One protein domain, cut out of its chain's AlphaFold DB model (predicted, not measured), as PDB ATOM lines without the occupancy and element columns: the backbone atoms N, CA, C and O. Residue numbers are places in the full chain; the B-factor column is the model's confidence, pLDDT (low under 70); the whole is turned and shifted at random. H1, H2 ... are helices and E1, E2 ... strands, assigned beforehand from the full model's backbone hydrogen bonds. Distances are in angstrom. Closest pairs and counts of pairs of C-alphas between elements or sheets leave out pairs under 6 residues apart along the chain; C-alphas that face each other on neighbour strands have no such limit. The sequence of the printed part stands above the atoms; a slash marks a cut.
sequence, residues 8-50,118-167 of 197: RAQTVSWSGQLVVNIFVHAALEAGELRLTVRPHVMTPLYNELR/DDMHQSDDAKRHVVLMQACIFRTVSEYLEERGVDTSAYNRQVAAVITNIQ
ATOM      1  N   ARG A   8      42.719  50.455 -39.365       82.69
ATOM      2  CA  ARG A   8      42.148  49.913 -38.131       82.69
ATOM      3  C   ARG A   8      41.014  48.954 -38.475       82.69
ATOM      4  O   ARG A   8      40.018  49.371 -39.056       82.69
ATOM      5  N   ALA A   9      41.147  47.704 -38.050       77.75
ATOM      6  CA  ALA A   9      40.059  46.732 -38.031       77.75
ATOM      7  C   ALA A   9      39.620  46.488 -36.582       77.75
ATOM      8  O   ALA A   9      40.453  46.476 -35.673       77.75
ATOM      9  N   GLN A  10      38.320  46.312 -36.359       82.94
ATOM     10  CA  GLN A  10      37.756  46.085 -35.033       82.94
ATOM     11  C   GLN A  10      36.725  44.964 -35.084       82.94
ATOM     12  O   GLN A  10      35.865  44.947 -35.963       82.94
ATOM     13  N   THR A  11      36.777  44.080 -34.093       78.62
ATOM     14  CA  THR A  11      35.701  43.137 -33.794       78.62
ATOM     15  C   THR A  11      35.212  43.349 -32.368       78.62
ATOM     16  O   THR A  11      35.995  43.619 -31.450       78.62
ATOM     17  N   VAL A  12      33.895  43.285 -32.199       78.56
ATOM     18  CA  VAL A  12      33.214  43.471 -30.920       78.56
ATOM     19  C   VAL A  12      32.418  42.209 -30.638       78.56
ATOM     20  O   VAL A  12      31.546  41.839 -31.420       78.56
ATOM     21  N   SER A  13      32.716  41.561 -29.519       75.88
ATOM     22  CA  SER A  13      32.059  40.332 -29.077       75.88
ATOM     23  C   SER A  13      31.558  40.479 -27.636       75.88
ATOM     24  O   SER A  13      31.778  41.507 -26.981       75.88
ATOM     25  N   TRP A  14      30.823  39.479 -27.146       73.12
ATOM     26  CA  TRP A  14      30.305  39.430 -25.774       73.12
ATOM     27  C   TRP A  14      29.480  40.668 -25.392       73.12
ATOM     28  O   TRP A  14      29.681  41.289 -24.349       73.12
ATOM     29  N   SER A  15      28.557  41.076 -26.272       71.00
ATOM     30  CA  SER A  15      27.708  42.267 -26.081       71.00
ATOM     31  C   SER A  15      28.499  43.550 -25.774       71.00
ATOM     32  O   SER A  15      28.061  44.391 -24.991       71.00
ATOM     33  N   GLY A  16      29.694  43.693 -26.355       67.19
ATOM     34  CA  GLY A  16      30.545  44.862 -26.151       67.19
ATOM     35  C   GLY A  16      31.519  44.758 -24.983       67.19
ATOM     36  O   GLY A  16      32.195  45.747 -24.700       67.19
ATOM     37  N   GLN A  17      31.627  43.607 -24.313       70.31
ATOM     38  CA  GLN A  17      32.642  43.378 -23.278       70.31
ATOM     39  C   GLN A  17      34.022  43.133 -23.873       70.31
ATOM     40  O   GLN A  17      34.996  43.695 -23.387       70.31
ATOM     41  N   LEU A  18      34.086  42.377 -24.965       72.56
ATOM     42  CA  LEU A  18      35.335  42.079 -25.639       72.56
ATOM     43  C   LEU A  18      35.452  42.946 -26.889       72.56
ATOM     44  O   LEU A  18      34.646  42.833 -27.814       72.56
ATOM     45  N   VAL A  19      36.458  43.817 -26.920       77.81
ATOM     46  CA  VAL A  19      36.772  44.626 -28.099       77.81
ATOM     47  C   VAL A  19      38.206  44.353 -28.499       77.81
ATOM     48  O   VAL A  19      39.135  44.698 -27.773       77.81
ATOM     49  N   VAL A  20      38.388  43.772 -29.679       76.75
ATOM     50  CA  VAL A  20      39.714  43.530 -30.237       76.75
ATOM     51  C   VAL A  20      39.908  44.455 -31.427       76.75
ATOM     52  O   VAL A  20      39.132  44.433 -32.382       76.75
ATOM     53  N   ASN A  21      40.942  45.287 -31.356       78.69
ATOM     54  CA  ASN A  21      41.385  46.144 -32.447       78.69
ATOM     55  C   ASN A  21      42.682  45.583 -33.030       78.69
ATOM     56  O   ASN A  21      43.545  45.117 -32.292       78.69
ATOM     57  N   ILE A  22      42.855  45.679 -34.343       78.56
ATOM     58  CA  ILE A  22      44.143  45.455 -34.994       78.56
ATOM     59  C   ILE A  22      44.486  46.682 -35.826       78.56
ATOM     60  O   ILE A  22      43.675  47.155 -36.622       78.56
ATOM     61  N   PHE A  23      45.703  47.178 -35.632       78.50
ATOM     62  CA  PHE A  23      46.283  48.252 -36.423       78.50
ATOM     63  C   PHE A  23      47.281  47.664 -37.410       78.50
ATOM     64  O   PHE A  23      48.228  46.982 -37.015       78.50
ATOM     65  N   VAL A  24      47.068  47.935 -38.691       78.44
ATOM     66  CA  VAL A  24      47.910  47.461 -39.784       78.44
ATOM     67  C   VAL A  24      48.539  48.659 -40.469       78.44
ATOM     68  O   VAL A  24      47.856  49.617 -40.821       78.44
ATOM     69  N   HIS A  25      49.847  48.601 -40.664       82.56
ATOM     70  CA  HIS A  25      50.595  49.584 -41.429       82.56
ATOM     71  C   HIS A  25      51.419  48.865 -42.484       82.56
ATOM     72  O   HIS A  25      52.148  47.931 -42.155       82.56
ATOM     73  N   ALA A  26      51.308  49.305 -43.730       78.75
ATOM     74  CA  ALA A  26      52.124  48.826 -44.831       78.75
ATOM     75  C   ALA A  26      52.986  49.987 -45.328       78.75
ATOM     76  O   ALA A  26      52.460  51.055 -45.647       78.75
ATOM     77  N   ALA A  27      54.294  49.775 -45.382       78.00
ATOM     78  CA  ALA A  27      55.247  50.712 -45.958       78.00
ATOM     79  C   ALA A  27      56.087  49.983 -47.004       78.00
ATOM     80  O   ALA A  27      56.496  48.846 -46.783       78.00
ATOM     81  N   LEU A  28      56.334  50.632 -48.139       77.31
ATOM     82  CA  LEU A  28      57.260  50.144 -49.153       77.31
ATOM     83  C   LEU A  28      58.572  50.912 -48.986       77.31
ATOM     84  O   LEU A  28      58.635  52.101 -49.295       77.31
ATOM     85  N   GLU A  29      59.601  50.247 -48.474       74.44
ATOM     86  CA  GLU A  29      60.921  50.836 -48.241       74.44
ATOM     87  C   GLU A  29      61.959  50.049 -49.047       74.44
ATOM     88  O   GLU A  29      62.036  48.831 -48.946       74.44
ATOM     89  N   ALA A  30      62.738  50.738 -49.890       73.25
ATOM     90  CA  ALA A  30      63.826  50.143 -50.681       73.25
ATOM     91  C   ALA A  30      63.443  48.907 -51.536       73.25
ATOM     92  O   ALA A  30      64.285  48.061 -51.821       73.25
ATOM     93  N   GLY A  31      62.181  48.818 -51.977       68.56
ATOM     94  CA  GLY A  31      61.672  47.687 -52.767       68.56
ATOM     95  C   GLY A  31      61.173  46.503 -51.932       68.56
ATOM     96  O   GLY A  31      60.715  45.520 -52.504       68.56
ATOM     97  N   GLU A  32      61.203  46.609 -50.603       69.06
ATOM     98  CA  GLU A  32      60.642  45.632 -49.674       69.06
ATOM     99  C   GLU A  32      59.330  46.155 -49.072       69.06
ATOM    100  O   GLU A  32      59.226  47.306 -48.634       69.06
ATOM    101  N   LEU A  33      58.299  45.305 -49.053       74.25
ATOM    102  CA  LEU A  33      57.034  45.611 -48.393       74.25
ATOM    103  C   LEU A  33      57.127  45.256 -46.906       74.25
ATOM    104  O   LEU A  33      57.063  44.088 -46.525       74.25
ATOM    105  N   ARG A  34      57.193  46.273 -46.050       75.31
ATOM    106  CA  ARG A  34      57.161  46.121 -44.598       75.31
ATOM    107  C   ARG A  34      55.729  46.222 -44.081       75.31
ATOM    108  O   ARG A  34      55.165  47.312 -43.967       75.31
ATOM    109  N   LEU A  35      55.159  45.082 -43.697       76.75
ATOM    110  CA  LEU A  35      53.860  45.000 -43.031       76.75
ATOM    111  C   LEU A  35      54.037  44.947 -41.506       76.75
ATOM    112  O   LEU A  35      54.645  44.029 -40.966       76.75
ATOM    113  N   THR A  36      53.492  45.927 -40.787       77.44
ATOM    114  CA  THR A  36      53.468  45.967 -39.319       77.44
ATOM    115  C   THR A  36      52.041  45.766 -38.825       77.44
ATOM    116  O   THR A  36      51.174  46.600 -39.082       77.44
ATOM    117  N   VAL A  37      51.808  44.688 -38.077       76.25
ATOM    118  CA  VAL A  37      50.504  44.360 -37.484       76.25
ATOM    119  C   VAL A  37      50.603  44.462 -35.965       76.25
ATOM    120  O   VAL A  37      51.466  43.837 -35.354       76.25
ATOM    121  N   ARG A  38      49.728  45.258 -35.344       76.88
ATOM    122  CA  ARG A  38      49.674  45.457 -33.889       76.88
ATOM    123  C   ARG A  38      48.270  45.159 -33.365       76.88
ATOM    124  O   ARG A  38      47.373  45.979 -33.573       76.88
ATOM    125  N   PRO A  39      48.056  44.005 -32.714       75.69
ATOM    126  CA  PRO A  39      46.799  43.729 -32.041       75.69
ATOM    127  C   PRO A  39      46.717  44.494 -30.715       75.69
ATOM    128  O   PRO A  39      47.713  44.670 -30.017       75.69
ATOM    129  N   HIS A  40      45.516  44.942 -30.375       71.75
ATOM    130  CA  HIS A  40      45.189  45.606 -29.123       71.75
ATOM    131  C   HIS A  40      43.833  45.101 -28.629       71.75
ATOM    132  O   HIS A  40      42.787  45.417 -29.204       71.75
ATOM    133  N   VAL A  41      43.846  44.331 -27.545       71.44
ATOM    134  CA  VAL A  41      42.638  43.840 -26.875       71.44
ATOM    135  C   VAL A  41      42.272  44.828 -25.773       71.44
ATOM    136  O   VAL A  41      43.114  45.171 -24.954       71.44
ATOM    137  N   MET A  42      41.025  45.297 -25.757       72.00
ATOM    138  CA  MET A  42      40.477  46.037 -24.620       72.00
ATOM    139  C   MET A  42      39.705  45.072 -23.729       72.00
ATOM    140  O   MET A  42      38.853  44.325 -24.223       72.00
ATOM    141  N   THR A  43      39.998  45.115 -22.435       68.88
ATOM    142  CA  THR A  43      39.359  44.280 -21.419       68.88
ATOM    143  C   THR A  43      37.888  44.678 -21.190       68.88
ATOM    144  O   THR A  43      37.411  45.707 -21.699       68.88
ATOM    145  N   PRO A  44      37.115  43.831 -20.488       67.56
ATOM    146  CA  PRO A  44      35.751  44.147 -20.095       67.56
ATOM    147  C   PRO A  44      35.671  45.402 -19.224       67.56
ATOM    148  O   PRO A  44      36.589  45.742 -18.488       67.56
ATOM    149  N   LEU A  45      34.531  46.088 -19.295       65.31
ATOM    150  CA  LEU A  45      34.217  47.198 -18.396       65.31
ATOM    151  C   LEU A  45      33.797  46.668 -17.017       65.31
ATOM    152  O   LEU A  45      33.160  45.614 -16.947       65.31
ATOM    153  N   TYR A  46      34.046  47.435 -15.948       60.03
ATOM    154  CA  TYR A  46      33.547  47.111 -14.604       60.03
ATOM    155  C   TYR A  46      32.047  46.765 -14.609       60.03
ATOM    156  O   TYR A  46      31.219  47.490 -15.173       60.03
ATOM    157  N   ASN A  47      31.679  45.680 -13.919       58.75
ATOM    158  CA  ASN A  47      30.297  45.184 -13.851       58.75
ATOM    159  C   ASN A  47      29.298  46.233 -13.326       58.75
ATOM    160  O   ASN A  47      28.130  46.232 -13.715       58.75
ATOM    161  N   GLU A  48      29.749  47.183 -12.507       58.56
ATOM    162  CA  GLU A  48      28.922  48.281 -11.992       58.56
ATOM    163  C   GLU A  48      28.429  49.228 -13.100       58.56
ATOM    164  O   GLU A  48      27.305  49.735 -13.050       58.56
ATOM    165  N   LEU A  49      29.215  49.401 -14.167       55.44
ATOM    166  CA  LEU A  49      28.836  50.209 -15.327       55.44
ATOM    167  C   LEU A  49      27.831  49.473 -16.222       55.44
ATOM    168  O   LEU A  49      26.982  50.104 -16.854       55.44
ATOM    169  N   ARG A  50      27.820  48.135 -16.208       53.75
ATOM    170  CA  ARG A  50      26.846  47.308 -16.942       53.75
ATOM    171  C   ARG A  50      25.413  47.514 -16.450       53.75
ATOM    172  O   ARG A  50      24.479  47.542 -17.254       53.75
ATOM    173  N   ASP A 118      38.751  38.239 -15.793       62.38
ATOM    174  CA  ASP A 118      38.476  37.174 -14.806       62.38
ATOM    175  C   ASP A 118      37.903  35.892 -15.442       62.38
ATOM    176  O   ASP A 118      37.990  34.801 -14.880       62.38
ATOM    177  N   ASP A 119      37.281  36.019 -16.615       66.81
ATOM    178  CA  ASP A 119      36.646  34.914 -17.327       66.81
ATOM    179  C   ASP A 119      37.614  34.268 -18.329       66.81
ATOM    180  O   ASP A 119      37.968  34.845 -19.365       66.81
ATOM    181  N   MET A 120      37.988  33.021 -18.036       67.81
ATOM    182  CA  MET A 120      38.842  32.192 -18.883       67.81
ATOM    183  C   MET A 120      38.341  32.136 -20.334       67.81
ATOM    184  O   MET A 120      39.140  32.297 -21.257       67.81
ATOM    185  N   HIS A 121      37.030  32.000 -20.559       70.75
ATOM    186  CA  HIS A 121      36.470  31.897 -21.909       70.75
ATOM    187  C   HIS A 121      36.570  33.207 -22.682       70.75
ATOM    188  O   HIS A 121      36.840  33.198 -23.881       70.75
ATOM    189  N   GLN A 122      36.413  34.342 -22.002       69.44
ATOM    190  CA  GLN A 122      36.607  35.649 -22.627       69.44
ATOM    191  C   GLN A 122      38.076  35.872 -22.993       69.44
ATOM    192  O   GLN A 122      38.362  36.451 -24.042       69.44
ATOM    193  N   SER A 123      39.005  35.393 -22.161       68.00
ATOM    194  CA  SER A 123      40.441  35.481 -22.437       68.00
ATOM    195  C   SER A 123      40.856  34.624 -23.642       68.00
ATOM    196  O   SER A 123      41.615  35.083 -24.502       68.00
ATOM    197  N   ASP A 124      40.301  33.418 -23.770       74.12
ATOM    198  CA  ASP A 124      40.576  32.520 -24.891       74.12
ATOM    199  C   ASP A 124      39.906  32.996 -26.178       74.12
ATOM    200  O   ASP A 124      40.536  33.007 -27.241       74.12
ATOM    201  N   ASP A 125      38.676  33.500 -26.086       75.31
ATOM    202  CA  ASP A 125      38.012  34.136 -27.216       75.31
ATOM    203  C   ASP A 125      38.780  35.374 -27.677       75.31
ATOM    204  O   ASP A 125      38.940  35.566 -28.881       75.31
ATOM    205  N   ALA A 126      39.304  36.205 -26.773       73.00
ATOM    206  CA  ALA A 126      40.122  37.359 -27.141       73.00
ATOM    207  C   ALA A 126      41.334  36.949 -27.987       73.00
ATOM    208  O   ALA A 126      41.546  37.499 -29.073       73.00
ATOM    209  N   LYS A 127      42.085  35.940 -27.526       74.81
ATOM    210  CA  LYS A 127      43.228  35.376 -28.259       74.81
ATOM    211  C   LYS A 127      42.790  34.829 -29.617       74.81
ATOM    212  O   LYS A 127      43.391  35.165 -30.638       74.81
ATOM    213  N   ARG A 128      41.704  34.052 -29.658       78.19
ATOM    214  CA  ARG A 128      41.144  33.494 -30.897       78.19
ATOM    215  C   ARG A 128      40.784  34.589 -31.902       78.19
ATOM    216  O   ARG A 128      41.124  34.468 -33.076       78.19
ATOM    217  N   HIS A 129      40.125  35.663 -31.466       79.56
ATOM    218  CA  HIS A 129      39.758  36.780 -32.341       79.56
ATOM    219  C   HIS A 129      40.992  37.488 -32.913       79.56
ATOM    220  O   HIS A 129      40.997  37.821 -34.099       79.56
ATOM    221  N   VAL A 130      42.047  37.686 -32.111       77.94
ATOM    222  CA  VAL A 130      43.322  38.240 -32.601       77.94
ATOM    223  C   VAL A 130      43.905  37.357 -33.704       77.94
ATOM    224  O   VAL A 130      44.184  37.861 -34.791       77.94
ATOM    225  N   VAL A 131      44.023  36.049 -33.455       78.69
ATOM    226  CA  VAL A 131      44.597  35.092 -34.416       78.69
ATOM    227  C   VAL A 131      43.801  35.070 -35.719       78.69
ATOM    228  O   VAL A 131      44.382  35.170 -36.797       78.69
ATOM    229  N   LEU A 132      42.469  35.001 -35.640       80.50
ATOM    230  CA  LEU A 132      41.607  34.977 -36.824       80.50
ATOM    231  C   LEU A 132      41.739  36.251 -37.661       80.50
ATOM    232  O   LEU A 132      41.824  36.178 -38.888       80.50
ATOM    233  N   MET A 133      41.782  37.419 -37.016       77.50
ATOM    234  CA  MET A 133      41.946  38.679 -37.734       77.50
ATOM    235  C   MET A 133      43.342  38.810 -38.351       77.50
ATOM    236  O   MET A 133      43.446  39.231 -39.500       77.50
ATOM    237  N   GLN A 134      44.405  38.408 -37.644       79.81
ATOM    238  CA  GLN A 134      45.763  38.386 -38.201       79.81
ATOM    239  C   GLN A 134      45.860  37.451 -39.410       79.81
ATOM    240  O   GLN A 134      46.389  37.852 -40.444       79.81
ATOM    241  N   ALA A 135      45.288  36.248 -39.318       80.00
ATOM    242  CA  ALA A 135      45.249  35.298 -40.426       80.00
ATOM    243  C   ALA A 135      44.498  35.864 -41.642       80.00
ATOM    244  O   ALA A 135      44.966  35.722 -42.770       80.00
ATOM    245  N   CYS A 136      43.372  36.555 -41.426       82.56
ATOM    246  CA  CYS A 136      42.650  37.225 -42.509       82.56
ATOM    247  C   CYS A 136      43.495  38.317 -43.169       82.56
ATOM    248  O   CYS A 136      43.572  38.354 -44.391       82.56
ATOM    249  N   ILE A 137      44.163  39.166 -42.380       81.56
ATOM    250  CA  ILE A 137      45.033  40.229 -42.906       81.56
ATOM    251  C   ILE A 137      46.160  39.630 -43.746       81.56
ATOM    252  O   ILE A 137      46.377  40.067 -44.874       81.56
ATOM    253  N   PHE A 138      46.862  38.623 -43.221       81.88
ATOM    254  CA  PHE A 138      47.980  38.020 -43.938       81.88
ATOM    255  C   PHE A 138      47.535  37.365 -45.240       81.88
ATOM    256  O   PHE A 138      48.167  37.606 -46.265       81.88
ATOM    257  N   ARG A 139      46.419  36.628 -45.212       81.94
ATOM    258  CA  ARG A 139      45.824  36.010 -46.399       81.94
ATOM    259  C   ARG A 139      45.451  37.045 -47.456       81.94
ATOM    260  O   ARG A 139      45.863  36.900 -48.596       81.94
ATOM    261  N   THR A 140      44.732  38.102 -47.081       85.56
ATOM    262  CA  THR A 140      44.327  39.154 -48.026       85.56
ATOM    263  C   THR A 140      45.531  39.872 -48.635       85.56
ATOM    264  O   THR A 140      45.509  40.211 -49.814       85.56
ATOM    265  N   VAL A 141      46.602  40.089 -47.864       83.62
ATOM    266  CA  VAL A 141      47.843  40.668 -48.398       83.62
ATOM    267  C   VAL A 141      48.550  39.694 -49.349       83.62
ATOM    268  O   VAL A 141      49.000  40.141 -50.401       83.62
ATOM    269  N   SER A 142      48.617  38.392 -49.036       81.94
ATOM    270  CA  SER A 142      49.165  37.381 -49.960       81.94
ATOM    271  C   SER A 142      48.385  37.339 -51.271       81.94
ATOM    272  O   SER A 142      48.988  37.481 -52.328       81.94
ATOM    273  N   GLU A 143      47.056  37.204 -51.194       84.44
ATOM    274  CA  GLU A 143      46.160  37.153 -52.359       84.44
ATOM    275  C   GLU A 143      46.364  38.396 -53.248       84.44
ATOM    276  O   GLU A 143      46.578  38.276 -54.451       84.44
ATOM    277  N   TYR A 144      46.421  39.592 -52.648       85.62
ATOM    278  CA  TYR A 144      46.662  40.838 -53.383       85.62
ATOM    279  C   TYR A 144      48.033  40.884 -54.079       85.62
ATOM    280  O   TYR A 144      48.153  41.403 -55.190       85.62
ATOM    281  N   LEU A 145      49.087  40.386 -53.430       84.06
ATOM    282  CA  LEU A 145      50.434  40.368 -54.005       84.06
ATOM    283  C   LEU A 145      50.562  39.336 -55.132       84.06
ATOM    284  O   LEU A 145      51.178  39.631 -56.157       84.06
ATOM    285  N   GLU A 146      49.931  38.172 -54.980       84.50
ATOM    286  CA  GLU A 146      49.882  37.122 -56.001       84.50
ATOM    287  C   GLU A 146      49.134  37.586 -57.257       84.50
ATOM    288  O   GLU A 146      49.641  37.418 -58.367       84.50
ATOM    289  N   GLU A 147      47.994  38.270 -57.105       88.12
ATOM    290  CA  GLU A 147      47.261  38.889 -58.225       88.12
ATOM    291  C   GLU A 147      48.104  39.918 -58.995       88.12
ATOM    292  O   GLU A 147      47.901  40.146 -60.189       88.12
ATOM    293  N   ARG A 148      49.076  40.545 -58.323       85.19
ATOM    294  CA  ARG A 148      50.021  41.499 -58.922       85.19
ATOM    295  C   ARG A 148      51.283  40.831 -59.479       85.19
ATOM    296  O   ARG A 148      52.148  41.543 -59.986       85.19
ATOM    297  N   GLY A 149      51.382  39.502 -59.418       78.25
ATOM    298  CA  GLY A 149      52.516  38.728 -59.927       78.25
ATOM    299  C   GLY A 149      53.775  38.809 -59.058       78.25
ATOM    300  O   GLY A 149      54.874  38.579 -59.559       78.25
ATOM    301  N   VAL A 150      53.638  39.168 -57.778       80.62
ATOM    302  CA  VAL A 150      54.750  39.224 -56.819       80.62
ATOM    303  C   VAL A 150      54.954  37.842 -56.193       80.62
ATOM    304  O   VAL A 150      53.989  37.200 -55.786       80.62
ATOM    305  N   ASP A 151      56.205  37.388 -56.075       75.50
ATOM    306  CA  ASP A 151      56.527  36.137 -55.375       75.50
ATOM    307  C   ASP A 151      56.328  36.291 -53.855       75.50
ATOM    308  O   ASP A 151      57.081  36.983 -53.168       75.50
ATOM    309  N   THR A 152      55.303  35.624 -53.323       75.69
ATOM    310  CA  THR A 152      54.930  35.617 -51.901       75.69
ATOM    311  C   THR A 152      55.557  34.460 -51.115       75.69
ATOM    312  O   THR A 152      55.284  34.309 -49.923       75.69
ATOM    313  N   SER A 153      56.431  33.641 -51.712       71.94
ATOM    314  CA  SER A 153      56.982  32.431 -51.075       71.94
ATOM    315  C   SER A 153      57.764  32.705 -49.779       71.94
ATOM    316  O   SER A 153      57.703  31.930 -48.816       71.94
ATOM    317  N   ALA A 154      58.500  33.818 -49.716       69.44
ATOM    318  CA  ALA A 154      59.198  34.263 -48.508       69.44
ATOM    319  C   ALA A 154      58.218  34.788 -47.444       69.44
ATOM    320  O   ALA A 154      58.336  34.444 -46.266       69.44
ATOM    321  N   TYR A 155      57.205  35.541 -47.875       71.25
ATOM    322  CA  TYR A 155      56.159  36.088 -47.017       71.25
ATOM    323  C   TYR A 155      55.310  34.981 -46.371       71.25
ATOM    324  O   TYR A 155      55.147  34.958 -45.153       71.25
ATOM    325  N   ASN A 156      54.867  33.989 -47.149       66.50
ATOM    326  CA  ASN A 156      54.063  32.866 -46.659       66.50
ATOM    327  C   ASN A 156      54.818  32.013 -45.620       66.50
ATOM    328  O   ASN A 156      54.218  31.554 -44.647       66.50
ATOM    329  N   ARG A 157      56.145  31.855 -45.755       68.56
ATOM    330  CA  ARG A 157      56.981  31.195 -44.731       68.56
ATOM    331  C   ARG A 157      57.036  31.984 -43.424       68.56
ATOM    332  O   ARG A 157      56.960  31.391 -42.349       68.56
ATOM    333  N   GLN A 158      57.130  33.311 -43.500       64.88
ATOM    334  CA  GLN A 158      57.136  34.171 -42.317       64.88
ATOM    335  C   GLN A 158      55.765  34.203 -41.627       64.88
ATOM    336  O   GLN A 158      55.691  34.125 -40.402       64.88
ATOM    337  N   VAL A 159      54.678  34.233 -42.402       64.81
ATOM    338  CA  VAL A 159      53.301  34.130 -41.895       64.81
ATOM    339  C   VAL A 159      53.077  32.792 -41.191       64.81
ATOM    340  O   VAL A 159      52.549  32.777 -40.080       64.81
ATOM    341  N   ALA A 160      53.531  31.680 -41.777       59.41
ATOM    342  CA  ALA A 160      53.434  30.366 -41.147       59.41
ATOM    343  C   ALA A 160      54.162  30.332 -39.792       59.41
ATOM    344  O   ALA A 160      53.609  29.827 -38.817       59.41
ATOM    345  N   ALA A 161      55.351  30.935 -39.688       57.28
ATOM    346  CA  ALA A 161      56.085  31.033 -38.426       57.28
ATOM    347  C   ALA A 161      55.356  31.887 -37.371       57.28
ATOM    348  O   ALA A 161      55.291  31.497 -36.207       57.28
ATOM    349  N   VAL A 162      54.767  33.022 -37.764       58.66
ATOM    350  CA  VAL A 162      54.007  33.896 -36.852       58.66
ATOM    351  C   VAL A 162      52.726  33.216 -36.367       58.66
ATOM    352  O   VAL A 162      52.426  33.282 -35.181       58.66
ATOM    353  N   ILE A 163      51.999  32.520 -37.244       59.59
ATOM    354  CA  ILE A 163      50.778  31.793 -36.869       59.59
ATOM    355  C   ILE A 163      51.110  30.593 -35.970       59.59
ATOM    356  O   ILE A 163      50.415  30.362 -34.985       59.59
ATOM    357  N   THR A 164      52.185  29.857 -36.269       55.59
ATOM    358  CA  THR A 164      52.563  28.645 -35.515       55.59
ATOM    359  C   THR A 164      53.131  28.977 -34.133       55.59
ATOM    360  O   THR A 164      52.914  28.225 -33.189       55.59
ATOM    361  N   ASN A 165      53.815  30.116 -33.982       48.72
ATOM    362  CA  ASN A 165      54.356  30.558 -32.692       48.72
ATOM    363  C   ASN A 165      53.281  31.158 -31.762       48.72
ATOM    364  O   ASN A 165      53.493  31.284 -30.559       48.72
ATOM    365  N   ILE A 166      52.093  31.485 -32.280       47.53
ATOM    366  CA  ILE A 166      50.923  31.822 -31.455       47.53
ATOM    367  C   ILE A 166      50.207  30.512 -31.104       47.53
ATOM    368  O   ILE A 166      49.052  30.269 -31.452       47.53
ATOM    369  N   GLN A 167      50.937  29.614 -30.446       40.06
ATOM    370  CA  GLN A 167      50.378  28.381 -29.922       40.06
ATOM    371  C   GLN A 167      49.455  28.764 -28.760       40.06
ATOM    372  O   GLN A 167      49.867  29.398 -27.788       40.06
TER     373      GLN A 167
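This is residues 8 to 50 and 118 to 167 of the 197 residues of an uncharacterized protein of Streptomyces sp. Ncost-T6T-1 (UniProt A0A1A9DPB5). A long, narrow three-stranded sheet has one face covered by the long helix H2; H3 folds back beside H2, off the sheet, and short H1 lies far out at one end. The 93 printed residues, ordered E1 E2 E3 H1 H2 H3, make a loose rod of mixed class, spanning 53 by 24 by 20 A, radius of gyration of the C-alphas 16.1 A.

E1, residues 8 to 13, E2, 18 to 29, and E3, 32 to 42, form a meander of two hairpins, each strand antiparallel to the one before; N 11 and O 20, and N 23 and O 38, are each 2.9 A apart. H2, residues 120 to 147, is on one face, making two layers, at a height of 8.8 A over the sheet; its closest C-alphas to E2 are Val 130 and Val 20, 6.8 A. H3, residues 153 to 165, touches residues 131 to 142 of H2 in a helical hairpin, closest C-alphas Val 159 and Phe 138, 6.9 A, a shallow tilt of 3 degrees, opposite ways. In both helices every O i to N i+4 pair is within hydrogen-bond range. H1, residues 47 to 50, too short for such a pair, is not on the sheet.

E1 begins at C-alpha 8 (42.148, 49.913, -38.131); H3 ends at C-alpha 165 (54.356, 30.558, -32.692). E2 is 35.2 A long, E3 32.2 A, H2 40.8 A.

Residues 51 to 117 are not printed; C-alphas 50 and 118 are 15.6 A apart. Of the links printed whole, none is long. Low-confidence residues include 43 to 50 and 156 to 167.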